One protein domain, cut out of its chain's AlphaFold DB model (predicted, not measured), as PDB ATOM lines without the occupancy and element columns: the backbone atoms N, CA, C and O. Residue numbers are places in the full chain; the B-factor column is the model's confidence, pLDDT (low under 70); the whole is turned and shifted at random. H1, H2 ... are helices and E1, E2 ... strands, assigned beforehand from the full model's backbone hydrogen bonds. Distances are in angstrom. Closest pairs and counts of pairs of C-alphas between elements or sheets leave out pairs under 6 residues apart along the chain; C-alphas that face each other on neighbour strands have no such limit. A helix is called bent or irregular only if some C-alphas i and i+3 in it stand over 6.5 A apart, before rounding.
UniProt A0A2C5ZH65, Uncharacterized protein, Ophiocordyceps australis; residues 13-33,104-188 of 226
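What this domain is: This is residues 13 to 33 and 104 to 188 of the 226 residues of an uncharacterized protein of Ophiocordyceps australis (UniProt A0A2C5ZH65). A twisted three-stranded sheet, E1, E2 and E3, is covered on one face by two helices, H1 and H2, which stand crosswise to each other, while no named helix covers the other face. H4 packs across H2 on the side away from the sheet, and short H3 makes the turn between H2 and H4. The printed part has 106 residues, with four named helices and three named strands in the order H1, E1, E2, E3, H2, H3, H4; the sheet runs E1, E2, E3, all antiparallel. The class is mixed, helices and strands. The whole is compact, with a radius of gyration of the C-alphas of 14.0 A and spans of 44, 32 and 22 A.

Where its parts are: E1 is residues 108 to 114, 20.1 A long; E2 is residues 121 to 129, 25.7 A; E3 is residues 135 to 143, 26.3 A. H1, residues 13 to 29, is 25.2 A long and begins with C-alpha 13 at (156.958, 187.886, 188.199). It is irregular, but only just: C-alphas 21 and 24 are 6.6 A apart. H2 is residues 156 to 166, 15.9 A, with C-alpha 156 at (149.098, 174.129, 179.183). H3 is residues 168 to 173, 8.7 A. H4, residues 175 to 188, is 20.3 A long and ends with C-alpha 188 at (132.931, 181.700, 172.400).

How they stand to each other: The strands form a meander, each the antiparallel neighbour of the one before, and the sheet is twisted, with C-alphas up to 4.2 A off its best plane. In the hairpin E1 and E2, N 110 and O 127 are 2.9 A apart, within hydrogen-bond range; in the hairpin E2 and E3, N 124 and O 140 are 2.8 A apart. H1 and H2 are on the same face of the sheet, making two layers, helices on one face of a sheet. H1 lies over E1 and E2 at a height over the sheet of 10.6 A and runs along the strands, at 12 degrees to E1 on the local plane. H2 lies over E3, slantwise at 37 degrees on the local plane; the closest C-alphas are those of Phe 138 and His 166, 7.4 A apart. H1 and H2 are close but not clearly touching, about perpendicular at 73 degrees, with the C-alphas of Tyr 26 and Gln 160 closest at 7.5 A. H4, with residues 175 to 181 alone, touches H2 about perpendicular at 85 degrees; the closest C-alphas are those of Gln 161 and Arg 177, 5.0 A apart. H4 is not on the sheet. H3 only grazes the sheet with residues 168 to 170, and touches H2 only at the corner, where the C-alphas of Ala 164 and Gly 171 are closest at 4.2 A. Every O i to N i+4 pair is within hydrogen-bond range in H2, H3 and H4, and 10 of 13 are in H1.

The domain as a whole: The two C-alphas farthest apart are those of Gly 132 and Thr 151, at 45.6 A. Residues 34 to 103 are not printed, and C-alphas 33 and 104 are 7.8 A apart across the cut. The link from E3 to H2, residues 144 to 155, is long. The mean pLDDT of the printed part is 83.5; residue 132, residues 180 to 184 and residue 186 are under 70.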
ATOM      1  N   ALA A  13     155.640 188.451 188.471       87.69
ATOM      2  CA  ALA A  13     156.958 187.886 188.199       87.69
ATOM      3  C   ALA A  13     156.885 186.357 188.094       87.69
ATOM      4  O   ALA A  13     157.381 185.792 187.123       87.69
ATOM      5  N   ASP A  14     156.189 185.702 189.027       86.88
ATOM      6  CA  ASP A  14     156.033 184.241 189.025       86.88
ATOM      7  C   ASP A  14     155.194 183.769 187.833       86.88
ATOM      8  O   ASP A  14     155.541 182.777 187.191       86.88
ATOM      9  N   LEU A  15     154.127 184.505 187.493       88.12
ATOM     10  CA  LEU A  15     153.300 184.232 186.312       88.12
ATOM     11  C   LEU A  15     154.122 184.294 185.022       88.12
ATOM     12  O   LEU A  15     154.024 183.401 184.174       88.12
ATOM     13  N   LYS A  16     154.950 185.338 184.879       90.25
ATOM     14  CA  LYS A  16     155.850 185.506 183.734       90.25
ATOM     15  C   LYS A  16     156.877 184.377 183.681       90.25
ATOM     16  O   LYS A  16     156.949 183.711 182.657       90.25
ATOM     17  N   ASN A  17     157.606 184.137 184.771       89.75
ATOM     18  CA  ASN A  17     158.664 183.125 184.827       89.75
ATOM     19  C   ASN A  17     158.117 181.726 184.519       89.75
ATOM     20  O   ASN A  17     158.651 181.029 183.668       89.75
ATOM     21  N   THR A  18     156.979 181.360 185.117       89.81
ATOM     22  CA  THR A  18     156.335 180.061 184.866       89.81
ATOM     23  C   THR A  18     155.897 179.922 183.408       89.81
ATOM     24  O   THR A  18     156.073 178.866 182.806       89.81
ATOM     25  N   SER A  19     155.339 180.985 182.815       89.81
ATOM     26  CA  SER A  19     154.967 180.976 181.394       89.81
ATOM     27  C   SER A  19     156.207 180.821 180.508       89.81
ATOM     28  O   SER A  19     156.216 179.976 179.613       89.81
ATOM     29  N   ASP A  20     157.266 181.575 180.804       90.94
ATOM     30  CA  ASP A  20     158.548 181.557 180.098       90.94
ATOM     31  C   ASP A  20     159.209 180.160 180.147       90.94
ATOM     32  O   ASP A  20     159.610 179.635 179.105       90.94
ATOM     33  N   ASP A  21     159.210 179.495 181.306       88.31
ATOM     34  CA  ASP A  21     159.794 178.158 181.513       88.31
ATOM     35  C   ASP A  21     159.058 177.037 180.752       88.31
ATOM     36  O   ASP A  21     159.614 175.969 180.458       88.31
ATOM     37  N   THR A  22     157.789 177.254 180.396       88.75
ATOM     38  CA  THR A  22     156.997 176.256 179.658       88.75
ATOM     39  C   THR A  22     157.257 176.287 178.151       88.75
ATOM     40  O   THR A  22     157.062 175.267 177.476       88.75
ATOM     41  N   ILE A  23     157.744 177.415 177.615       89.88
ATOM     42  CA  ILE A  23     157.968 177.614 176.176       89.88
ATOM     43  C   ILE A  23     158.989 176.610 175.615       89.88
ATOM     44  O   ILE A  23     158.643 175.909 174.657       89.88
ATOM     45  N   PRO A  24     160.206 176.453 176.185       89.19
ATOM     46  CA  PRO A  24     161.184 175.504 175.659       89.19
ATOM     47  C   PRO A  24     160.664 174.065 175.687       89.19
ATOM     48  O   PRO A  24     160.849 173.322 174.727       89.19
ATOM     49  N   ASN A  25     159.961 173.672 176.754       89.56
ATOM     50  CA  ASN A  25     159.399 172.328 176.893       89.56
ATOM     51  C   ASN A  25     158.363 172.024 175.804       89.56
ATOM     52  O   ASN A  25     158.389 170.950 175.196       89.56
ATOM     53  N   TYR A  26     157.487 172.986 175.509       87.31
ATOM     54  CA  TYR A  26     156.520 172.854 174.426       87.31
ATOM     55  C   TYR A  26     157.205 172.785 173.055       87.31
ATOM     56  O   TYR A  26     156.942 171.858 172.287       87.31
ATOM     57  N   LEU A  27     158.138 173.688 172.758       87.31
ATOM     58  CA  LEU A  27     158.825 173.709 171.462       87.31
ATOM     59  C   LEU A  27     159.711 172.472 171.243       87.31
ATOM     60  O   LEU A  27     159.725 171.907 170.148       87.31
ATOM     61  N   ASN A  28     160.372 171.972 172.288       87.44
ATOM     62  CA  ASN A  28     161.129 170.720 172.231       87.44
ATOM     63  C   ASN A  28     160.219 169.518 171.925       87.44
ATOM     64  O   ASN A  28     160.611 168.626 171.164       87.44
ATOM     65  N   SER A  29     158.983 169.506 172.445       86.19
ATOM     66  CA  SER A  29     157.995 168.470 172.101       86.19
ATOM     67  C   SER A  29     157.646 168.471 170.603       86.19
ATOM     68  O   SER A  29     157.454 167.405 170.014       86.19
ATOM     69  N   LEU A  30     157.703 169.645 169.965       84.50
ATOM     70  CA  LEU A  30     157.494 169.860 168.529       84.50
ATOM     71  C   LEU A  30     158.774 169.706 167.684       84.50
ATOM     72  O   LEU A  30     158.788 170.066 166.509       84.50
ATOM     73  N   LYS A  31     159.849 169.146 168.260       86.50
ATOM     74  CA  LYS A  31     161.148 168.899 167.602       86.50
ATOM     75  C   LYS A  31     161.927 170.154 167.200       86.50
ATOM     76  O   LYS A  31     162.830 170.062 166.369       86.50
ATOM     77  N   PHE A  32     161.648 171.297 167.818       87.81
ATOM     78  CA  PHE A  32     162.514 172.464 167.679       87.81
ATOM     79  C   PHE A  32     163.855 172.201 168.374       87.81
ATOM     80  O   PHE A  32     163.928 171.503 169.386       87.81
ATOM     81  N   ARG A  33     164.933 172.732 167.799       87.06
ATOM     82  CA  ARG A  33     166.283 172.658 168.368       87.06
ATOM     83  C   ARG A  33     166.579 173.967 169.082       87.06
ATOM     84  O   ARG A  33     166.736 174.987 168.418       87.06
ATOM     85  N   PRO A 104     162.135 172.638 162.618       79.50
ATOM     86  CA  PRO A 104     162.405 171.522 161.709       79.50
ATOM     87  C   PRO A 104     162.484 171.942 160.230       79.50
ATOM     88  O   PRO A 104     163.142 171.271 159.443       79.50
ATOM     89  N   SER A 105     161.844 173.059 159.856       80.06
ATOM     90  CA  SER A 105     161.927 173.664 158.518       80.06
ATOM     91  C   SER A 105     163.239 174.418 158.247       80.06
ATOM     92  O   SER A 105     163.466 174.838 157.116       80.06
ATOM     93  N   GLY A 106     164.100 174.593 159.255       79.44
ATOM     94  CA  GLY A 106     165.362 175.335 159.161       79.44
ATOM     95  C   GLY A 106     165.258 176.832 159.476       79.44
ATOM     96  O   GLY A 106     166.265 177.533 159.437       79.44
ATOM     97  N   GLU A 107     164.067 177.335 159.807       85.88
ATOM     98  CA  GLU A 107     163.848 178.736 160.193       85.88
ATOM     99  C   GLU A 107     164.335 178.999 161.626       85.88
ATOM    100  O   GLU A 107     164.106 178.188 162.525       85.88
ATOM    101  N   GLN A 108     164.989 180.140 161.858       87.88
ATOM    102  CA  GLN A 108     165.414 180.545 163.198       87.88
ATOM    103  C   GLN A 108     164.274 181.293 163.891       87.88
ATOM    104  O   GLN A 108     163.767 182.283 163.366       87.88
ATOM    105  N   ILE A 109     163.890 180.843 165.082       89.69
ATOM    106  CA  ILE A 109     162.858 181.463 165.911       89.69
ATOM    107  C   ILE A 109     163.507 182.070 167.149       89.69
ATOM    108  O   ILE A 109     164.233 181.390 167.876       89.69
ATOM    109  N   THR A 110     163.187 183.332 167.406       89.56
ATOM    110  CA  THR A 110     163.542 184.057 168.625       89.56
ATOM    111  C   THR A 110     162.256 184.525 169.295       89.56
ATOM    112  O   THR A 110     161.422 185.159 168.653       89.56
ATOM    113  N   ILE A 111     162.084 184.208 170.575       91.06
ATOM    114  CA  ILE A 111     160.920 184.579 171.381       91.06
ATOM    115  C   ILE A 111     161.412 185.440 172.535       91.06
ATOM    116  O   ILE A 111     162.183 184.971 173.373       91.06
ATOM    117  N   ALA A 112     160.939 186.678 172.593       89.94
ATOM    118  CA  ALA A 112     161.170 187.591 173.701       89.94
ATOM    119  C   ALA A 112     159.865 187.847 174.453       89.94
ATOM    120  O   ALA A 112     158.818 188.057 173.834       89.94
ATOM    121  N   SER A 113     159.925 187.838 175.784       89.75
ATOM    122  CA  SER A 113     158.762 188.098 176.631       89.75
ATOM    123  C   SER A 113     158.932 189.402 177.406       89.75
ATOM    124  O   SER A 113     159.994 189.727 177.942       89.75
ATOM    125  N   SER A 114     157.850 190.164 177.530       85.88
ATOM    126  CA  SER A 114     157.824 191.442 178.235       85.88
ATOM    127  C   SER A 114     156.552 191.575 179.066       85.88
ATOM    128  O   SER A 114     155.482 191.094 178.696       85.88
ATOM    129  N   THR A 115     156.673 192.236 180.212       85.31
ATOM    130  CA  THR A 115     155.551 192.595 181.082       85.31
ATOM    131  C   THR A 115     155.704 194.051 181.504       85.31
ATOM    132  O   THR A 115     156.815 194.571 181.613       85.31
ATOM    133  N   LYS A 116     154.576 194.738 181.712       85.12
ATOM    134  CA  LYS A 116     154.563 196.099 182.264       85.12
ATOM    135  C   LYS A 116     154.203 196.032 183.743       85.12
ATOM    136  O   LYS A 116     153.484 195.136 184.180       85.12
ATOM    137  N   LYS A 117     154.699 196.993 184.525       82.69
ATOM    138  CA  LYS A 117     154.391 197.069 185.956       82.69
ATOM    139  C   LYS A 117     152.882 197.248 186.151       82.69
ATOM    140  O   LYS A 117     152.297 198.136 185.538       82.69
ATOM    141  N   ASN A 118     152.294 196.427 187.022       80.81
ATOM    142  CA  ASN A 118     150.866 196.427 187.365       80.81
ATOM    143  C   ASN A 118     149.912 196.132 186.191       80.81
ATOM    144  O   ASN A 118     148.731 196.455 186.271       80.81
ATOM    145  N   ASP A 119     150.405 195.525 185.111       85.44
ATOM    146  CA  ASP A 119     149.590 195.106 183.973       85.44
ATOM    147  C   ASP A 119     149.635 193.570 183.863       85.44
ATOM    148  O   ASP A 119     150.705 193.024 183.575       85.44
ATOM    149  N   PRO A 120     148.510 192.855 184.072       85.69
ATOM    150  CA  PRO A 120     148.441 191.393 184.003       85.69
ATOM    151  C   PRO A 120     148.454 190.843 182.563       85.69
ATOM    152  O   PRO A 120     148.036 189.710 182.318       85.69
ATOM    153  N   THR A 121     148.929 191.633 181.600       89.50
ATOM    154  CA  THR A 121     149.072 191.240 180.196       89.50
ATOM    155  C   THR A 121     150.478 190.717 179.915       89.50
ATOM    156  O   THR A 121     151.467 191.455 180.004       89.50
ATOM    157  N   TYR A 122     150.558 189.465 179.478       89.44
ATOM    158  CA  TYR A 122     151.769 188.858 178.951       89.44
ATOM    159  C   TYR A 122     151.972 189.278 177.496       89.44
ATOM    160  O   TYR A 122     151.075 189.124 176.661       89.44
ATOM    161  N   ARG A 123     153.143 189.844 177.191       91.50
ATOM    162  CA  ARG A 123     153.500 190.282 175.839       91.50
ATOM    163  C   ARG A 123     154.635 189.427 175.307       91.50
ATOM    164  O   ARG A 123     155.686 189.343 175.937       91.50
ATOM    165  N   LEU A 124     154.428 188.842 174.138       90.19
ATOM    166  CA  LEU A 124     155.418 188.060 173.410       90.19
ATOM    167  C   LEU A 124     155.743 188.746 172.088       90.19
ATOM    168  O   LEU A 124     154.835 189.104 171.337       90.19
ATOM    169  N   ALA A 125     157.030 188.888 171.798       89.44
ATOM    170  CA  ALA A 125     157.544 189.263 170.491       89.44
ATOM    171  C   ALA A 125     158.267 188.049 169.904       89.44
ATOM    172  O   ALA A 125     159.260 187.574 170.458       89.44
ATOM    173  N   ILE A 126     157.736 187.517 168.807       89.06
ATOM    174  CA  ILE A 126     158.235 186.306 168.160       89.06
ATOM    175  C   ILE A 126     158.774 186.699 166.794       89.06
ATOM    176  O   ILE A 126     158.015 187.082 165.908       89.06
ATOM    177  N   SER A 127     160.085 186.599 166.622       87.75
ATOM    178  CA  SER A 127     160.759 186.867 165.357       87.75
ATOM    179  C   SER A 127     161.151 185.550 164.701       87.75
ATOM    180  O   SER A 127     161.894 184.755 165.275       87.75
ATOM    181  N   VAL A 128     160.656 185.331 163.487       88.00
ATOM    182  CA  VAL A 128     160.984 184.181 162.645       88.00
ATOM    183  C   VAL A 128     161.837 184.670 161.486       88.00
ATOM    184  O   VAL A 128     161.387 185.462 160.656       88.00
ATOM    185  N   LYS A 129     163.074 184.188 161.428       86.19
ATOM    186  CA  LYS A 129     164.023 184.475 160.359       86.19
ATOM    187  C   LYS A 129     164.097 183.280 159.416       86.19
ATOM    188  O   LYS A 129     164.544 182.194 159.798       86.19
ATOM    189  N   SER A 130     163.665 183.499 158.179       82.06
ATOM    190  CA  SER A 130     163.772 182.513 157.108       82.06
ATOM    191  C   SER A 130     165.231 182.363 156.656       82.06
ATOM    192  O   SER A 130     165.973 183.353 156.670       82.06
ATOM    193  N   PRO A 131     165.670 181.173 156.203       71.00
ATOM    194  CA  PRO A 131     166.993 180.991 155.597       71.00
ATOM    195  C   PRO A 131     167.245 181.901 154.377       71.00
ATOM    196  O   PRO A 131     168.398 182.132 154.025       71.00
ATOM    197  N   GLY A 132     166.192 182.467 153.771       67.00
ATOM    198  CA  GLY A 132     166.269 183.478 152.705       67.00
ATOM    199  C   GLY A 132     166.454 184.931 153.176       67.00
ATOM    200  O   GLY A 132     166.449 185.835 152.348       67.00
ATOM    201  N   GLY A 133     166.602 185.176 154.483       70.50
ATOM    202  CA  GLY A 133     166.919 186.491 155.057       70.50
ATOM    203  C   GLY A 133     165.718 187.345 155.479       70.50
ATOM    204  O   GLY A 133     165.893 188.302 156.233       70.50
ATOM    205  N   GLU A 134     164.499 186.994 155.069       78.00
ATOM    206  CA  GLU A 134     163.294 187.705 155.499       78.00
ATOM    207  C   GLU A 134     162.978 187.401 156.973       78.00
ATOM    208  O   GLU A 134     162.972 186.241 157.400       78.00
ATOM    209  N   THR A 135     162.751 188.453 157.763       83.00
ATOM    210  CA  THR A 135     162.417 188.351 159.190       83.00
ATOM    211  C   THR A 135     160.982 188.808 159.401       83.00
ATOM    212  O   THR A 135     160.669 189.984 159.231       83.00
ATOM    213  N   SER A 136     160.114 187.885 159.802       85.12
ATOM    214  CA  SER A 136     158.728 188.181 160.172       85.12
ATOM    215  C   SER A 136     158.620 188.288 161.689       85.12
ATOM    216  O   SER A 136     159.142 187.443 162.414       85.12
ATOM    217  N   THR A 137     157.991 189.355 162.183       87.12
ATOM    218  CA  THR A 137     157.813 189.582 163.624       87.12
ATOM    219  C   THR A 137     156.335 189.566 163.971       87.12
ATOM    220  O   THR A 137     155.543 190.291 163.374       87.12
ATOM    221  N   PHE A 138     155.976 188.752 164.959       87.44
ATOM    222  CA  PHE A 138     154.621 188.583 165.461       87.44
ATOM    223  C   PHE A 138     154.571 189.047 166.914       87.44
ATOM    224  O   PHE A 138     155.317 188.550 167.756       87.44
ATOM    225  N   ASN A 139     153.688 190.000 167.207       89.50
ATOM    226  CA  ASN A 139     153.471 190.499 168.560       89.50
ATOM    227  C   ASN A 139     152.153 189.949 169.096       89.50
ATOM    228  O   ASN A 139     151.107 190.123 168.471       89.50
ATOM    229  N   ILE A 140     152.206 189.314 170.262       87.69
ATOM    230  CA  ILE A 140     151.046 188.738 170.937       87.69
ATOM    231  C   ILE A 140     150.922 189.401 172.304       87.69
ATOM    232  O   ILE A 140     151.910 189.546 173.020       87.69
ATOM    233  N   ALA A 141     149.712 189.813 172.669       90.06
ATOM    234  CA  ALA A 141     149.414 190.387 173.972       90.06
ATOM    235  C   ALA A 141     148.147 189.732 174.517       90.06
ATOM    236  O   ALA A 141     147.068 189.949 173.966       90.06
ATOM    237  N   LYS A 142     148.289 188.923 175.569       89.62
ATOM    238  CA  LYS A 142     147.179 188.182 176.181       89.62
ATOM    239  C   LYS A 142     147.255 188.218 177.712       89.62
ATOM    240  O   LYS A 142     148.364 188.224 178.248       89.62
ATOM    241  N   PRO A 143     146.122 188.281 178.433       90.38
ATOM    242  CA  PRO A 143     146.123 188.239 179.894       90.38
ATOM    243  C   PRO A 143     146.593 186.884 180.428       90.38
ATOM    244  O   PRO A 143     146.221 185.849 179.881       90.38
ATOM    245  N   PHE A 144     147.319 186.876 181.550       86.62
ATOM    246  CA  PHE A 144     147.737 185.628 182.213       86.62
ATOM    247  C   PHE A 144     146.554 184.725 182.611       86.62
ATOM    248  O   PHE A 144     146.695 183.508 182.659       86.62
ATOM    249  N   ALA A 145     145.371 185.302 182.839       87.12
ATOM    250  CA  ALA A 145     144.161 184.561 183.196       87.12
ATOM    251  C   ALA A 145     143.699 183.549 182.128       87.12
ATOM    252  O   ALA A 145     142.918 182.662 182.448       87.12
ATOM    253  N   GLU A 146     144.169 183.639 180.875       87.31
ATOM    254  CA  GLU A 146     143.806 182.662 179.834       87.31
ATOM    255  C   GLU A 146     144.441 181.276 180.064       87.31
ATOM    256  O   GLU A 146     143.927 180.276 179.566       87.31
ATOM    257  N   TRP A 147     145.552 181.187 180.804       87.44
ATOM    258  CA  TRP A 147     146.263 179.923 181.054       87.44
ATOM    259  C   TRP A 147     146.651 179.703 182.518       87.44
ATOM    260  O   TRP A 147     147.391 178.766 182.820       87.44
ATOM    261  N   PHE A 148     146.148 180.532 183.429       87.88
ATOM    262  CA  PHE A 148     146.272 180.326 184.866       87.88
ATOM    263  C   PHE A 148     144.895 180.224 185.514       87.88
ATOM    264  O   PHE A 148     144.074 181.128 185.384       87.88
ATOM    265  N   ASP A 149     144.675 179.138 186.254       86.56
ATOM    266  CA  ASP A 149     143.454 178.947 187.037       86.56
ATOM    267  C   ASP A 149     143.425 179.874 188.265       86.56
ATOM    268  O   ASP A 149     144.470 180.290 188.771       86.56
ATOM    269  N   GLU A 150     142.239 180.083 188.851       84.06
ATOM    270  CA  GLU A 150     142.046 180.825 190.116       84.06
ATOM    271  C   GLU A 150     142.906 180.285 191.269       84.06
ATOM    272  O   GLU A 150     143.291 181.003 192.192       84.06
ATOM    273  N   THR A 151     143.238 178.994 191.211       81.38
ATOM    274  CA  THR A 151     144.093 178.335 192.200       81.38
ATOM    275  C   THR A 151     145.583 178.619 192.006       81.38
ATOM    276  O   THR A 151     146.375 178.190 192.846       81.38
ATOM    277  N   GLY A 152     145.971 179.332 190.943       80.69
ATOM    278  CA  GLY A 152     147.361 179.634 190.611       80.69
ATOM    279  C   GLY A 152     148.095 178.472 189.942       80.69
ATOM    280  O   GLY A 152     149.294 178.296 190.144       80.69
ATOM    281  N   ARG A 153     147.374 177.628 189.193       85.88
ATOM    282  CA  ARG A 153     147.947 176.506 188.434       85.88
ATOM    283  C   ARG A 153     148.032 176.846 186.953       85.88
ATOM    284  O   ARG A 153     147.120 177.456 186.412       85.88
ATOM    285  N   PHE A 154     149.118 176.419 186.315       86.88
ATOM    286  CA  PHE A 154     149.332 176.600 184.882       86.88
ATOM    287  C   PHE A 154     148.573 175.550 184.062       86.88
ATOM    288  O   PHE A 154     148.747 174.342 184.258       86.88
ATOM    289  N   VAL A 155     147.780 176.011 183.100       87.69
ATOM    290  CA  VAL A 155     146.981 175.192 182.187       87.69
ATOM    291  C   VAL A 155     147.627 175.245 180.803       87.69
ATOM    292  O   VAL A 155     147.531 176.227 180.076       87.69
ATOM    293  N   ALA A 156     148.312 174.165 180.420       85.56
ATOM    294  CA  ALA A 156     149.098 174.129 179.183       85.56
ATOM    295  C   ALA A 156     148.286 174.227 177.868       85.56
ATOM    296  O   ALA A 156     148.753 174.899 176.949       85.56
ATOM    297  N   PRO A 157     147.108 173.585 177.712       85.62
ATOM    298  CA  PRO A 157     146.351 173.625 176.456       85.62
ATOM    299  C   PRO A 157     146.050 175.027 175.884       85.62
ATOM    300  O   PRO A 157     146.401 175.232 174.719       85.62
ATOM    301  N   PRO A 158     145.473 175.993 176.632       86.38
ATOM    302  CA  PRO A 158     145.191 177.333 176.110       86.38
ATOM    303  C   PRO A 158     146.472 178.084 175.724       86.38
ATOM    304  O   PRO A 158     146.532 178.724 174.674       86.38
ATOM    305  N   PHE A 159     147.547 177.920 176.500       86.19
ATOM    306  CA  PHE A 159     148.846 178.514 176.184       86.19
ATOM    307  C   PHE A 159     149.426 177.982 174.861       86.19
ATOM    308  O   PHE A 159     149.897 178.744 174.014       86.19
ATOM    309  N   GLN A 160     149.342 176.668 174.641       87.56
ATOM    310  CA  GLN A 160     149.813 176.020 173.413       87.56
ATOM    311  C   GLN A 160     148.999 176.437 172.182       87.56
ATOM    312  O   GLN A 160     149.575 176.662 171.115       87.56
ATOM    313  N   GLN A 161     147.676 176.559 172.323       86.38
ATOM    314  CA  GLN A 161     146.783 177.025 171.256       86.38
ATOM    315  C   GLN A 161     147.092 178.465 170.847       86.38
ATOM    316  O   GLN A 161     147.162 178.753 169.651       86.38
ATOM    317  N   MET A 162     147.312 179.351 171.823       86.44
ATOM    318  CA  MET A 162     147.680 180.743 171.579       86.44
ATOM    319  C   MET A 162     148.957 180.818 170.726       86.44
ATOM    320  O   MET A 162     148.954 181.441 169.661       86.44
ATOM    321  N   LEU A 163     150.011 180.085 171.102       84.81
ATOM    322  CA  LEU A 163     151.262 180.050 170.333       84.81
ATOM    323  C   LEU A 163     151.085 179.448 168.930       84.81
ATOM    324  O   LEU A 163     151.616 179.983 167.957       84.81
ATOM    325  N   ALA A 164     150.332 178.352 168.807       84.56
ATOM    326  CA  ALA A 164     150.120 177.672 167.530       84.56
ATOM    327  C   ALA A 164     149.273 178.499 166.545       84.56
ATOM    328  O   ALA A 164     149.505 178.438 165.339       84.56
ATOM    329  N   THR A 165     148.314 179.280 167.049       83.31
ATOM    330  CA  THR A 165     147.405 180.097 166.227       83.31
ATOM    331  C   THR A 165     148.091 181.361 165.713       83.31
ATOM    332  O   THR A 165     147.902 181.742 164.560       83.31
ATOM    333  N   HIS A 166     148.910 182.006 166.546       82.44
ATOM    334  CA  HIS A 166     149.550 183.274 166.195       82.44
ATOM    335  C   HIS A 166     150.878 183.121 165.439       82.44
ATOM    336  O   HIS A 166     151.297 184.068 164.774       82.44
ATOM    337  N   VAL A 167     151.536 181.957 165.510       83.31
ATOM    338  CA  VAL A 167     152.816 181.709 164.828       83.31
ATOM    339  C   VAL A 167     152.657 180.602 163.783       83.31
ATOM    340  O   VAL A 167     152.606 179.422 164.141       83.31
ATOM    341  N   PRO A 168     152.666 180.934 162.477       78.81
ATOM    342  CA  PRO A 168     152.436 179.958 161.411       78.81
ATOM    343  C   PRO A 168     153.404 178.765 161.428       78.81
ATOM    344  O   PRO A 168     153.016 177.649 161.098       78.81
ATOM    345  N   VAL A 169     154.661 178.972 161.832       79.06
ATOM    346  CA  VAL A 169     155.681 177.907 161.902       79.06
ATOM    347  C   VAL A 169     155.370 176.891 163.005       79.06
ATOM    348  O   VAL A 169     155.548 175.685 162.819       79.06
ATOM    349  N   ILE A 170     154.849 177.370 164.139       79.19
ATOM    350  CA  ILE A 170     154.424 176.521 165.256       79.19
ATOM    351  C   ILE A 170     153.129 175.800 164.871       79.19
ATOM    352  O   ILE A 170     153.045 174.587 165.038       79.19
ATOM    353  N   GLY A 171     152.168 176.497 164.255       76.75
ATOM    354  CA  GLY A 171     150.915 175.898 163.785       76.75
ATOM    355  C   GLY A 171     151.097 174.806 162.721       76.75
ATOM    356  O   GLY A 171     150.383 173.805 162.742       76.75
ATOM    357  N   LYS A 172     152.095 174.932 161.831       77.94
ATOM    358  CA  LYS A 172     152.475 173.856 160.892       77.94
ATOM    359  C   LYS A 172     152.976 172.602 161.614       77.94
ATOM    360  O   LYS A 172     152.745 171.493 161.137       77.94
ATOM    361  N   SER A 173     153.663 172.786 162.739       75.81
ATOM    362  CA  SER A 173     154.233 171.696 163.537       75.81
ATOM    363  C   SER A 173     153.207 171.081 164.501       75.81
ATOM    364  O   SER A 173     153.306 169.895 164.810       75.81
ATOM    365  N   ASP A 174     152.194 171.848 164.922       73.56
ATOM    366  CA  ASP A 174     151.075 171.384 165.751       73.56
ATOM    367  C   ASP A 174     149.693 171.755 165.170       73.56
ATOM    368  O   ASP A 174     148.999 172.650 165.669       73.56
ATOM    369  N   PRO A 175     149.221 171.034 164.137       74.00
ATOM    370  CA  PRO A 175     147.908 171.287 163.549       74.00
ATOM    371  C   PRO A 175     146.743 170.898 164.474       74.00
ATOM    372  O   PRO A 175     145.604 171.294 164.221       74.00
ATOM    373  N   ARG A 176     146.981 170.106 165.533       75.75
ATOM    374  CA  ARG A 176     145.923 169.679 166.466       75.75
ATOM    375  C   ARG A 176     145.528 170.822 167.391       75.75
ATOM    376  O   ARG A 176     144.337 171.052 167.593       75.75
ATOM    377  N   ARG A 177     146.507 171.560 167.921       75.62
ATOM    378  CA  ARG A 177     146.253 172.710 168.801       75.62
ATOM    379  C   ARG A 177     145.652 173.899 168.060       75.62
ATOM    380  O   ARG A 177     144.800 174.568 168.630       75.62
ATOM    381  N   VAL A 178     145.993 174.099 166.786       70.94
ATOM    382  CA  VAL A 178     145.341 175.122 165.948       70.94
ATOM    383  C   VAL A 178     143.844 174.844 165.806       70.94
ATOM    384  O   VAL A 178     143.034 175.737 166.026       70.94
ATOM    385  N   LYS A 179     143.455 173.599 165.498       71.00
ATOM    386  CA  LYS A 179     142.036 173.226 165.368       71.00
ATOM    387  C   LYS A 179     141.263 173.437 166.667       71.00
ATOM    388  O   LYS A 179     140.193 174.027 166.630       71.00
ATOM    389  N   LEU A 180     141.838 173.021 167.798       68.38
ATOM    390  CA  LEU A 180     141.199 173.182 169.106       68.38
ATOM    391  C   LEU A 180     141.018 174.664 169.475       68.38
ATOM    392  O   LEU A 180     139.982 175.039 170.008       68.38
ATOM    393  N   GLY A 181     142.009 175.510 169.165       67.38
ATOM    394  CA  GLY A 181     141.912 176.955 169.381       67.38
ATOM    395  C   GLY A 181     140.846 177.606 168.494       67.38
ATOM    396  O   GLY A 181     140.065 178.423 168.972       67.38
ATOM    397  N   VAL A 182     140.762 177.208 167.221       66.31
ATOM    398  CA  VAL A 182     139.728 177.697 166.293       66.31
ATOM    399  C   VAL A 182     138.330 177.261 166.739       66.31
ATOM    400  O   VAL A 182     137.434 178.095 166.785       66.31
ATOM    401  N   GLU A 183     138.136 175.996 167.125       69.12
ATOM    402  CA  GLU A 183     136.854 175.507 167.659       69.12
ATOM    403  C   GLU A 183     136.418 176.277 168.911       69.12
ATOM    404  O   GLU A 183     135.250 176.644 169.027       69.12
ATOM    405  N   GLN A 184     137.354 176.579 169.812       69.25
ATOM    406  CA  GLN A 184     137.077 177.352 171.020       69.25
ATOM    407  C   GLN A 184     136.686 178.804 170.697       69.25
ATOM    408  O   GLN A 184     135.682 179.294 171.204       69.25
ATOM    409  N   ILE A 185     137.385 179.461 169.763       70.50
ATOM    410  CA  ILE A 185     137.025 180.810 169.289       70.50
ATOM    411  C   ILE A 185     135.627 180.828 168.651       70.50
ATOM    412  O   ILE A 185     134.883 181.793 168.840       70.50
ATOM    413  N   LEU A 186     135.273 179.782 167.896       69.81
ATOM    414  CA  LEU A 186     133.948 179.630 167.286       69.81
ATOM    415  C   LEU A 186     132.854 179.398 168.338       69.81
ATOM    416  O   LEU A 186     131.746 179.901 168.169       69.81
ATOM    417  N   HIS A 187     133.152 178.655 169.406       72.25
ATOM    418  CA  HIS A 187     132.217 178.430 170.508       72.25
ATOM    419  C   HIS A 187     131.957 179.712 171.310       72.25
ATOM    420  O   HIS A 187     130.804 180.040 171.584       72.25
ATOM    421  N   ASP A 188     133.017 180.463 171.617       73.38
ATOM    422  CA  ASP A 188     132.931 181.700 172.400       73.38
ATOM    423  C   ASP A 188     132.285 182.853 171.606       73.38
ATOM    424  O   ASP A 188     131.739 183.787 172.192       73.38
TER     425      ASP A 188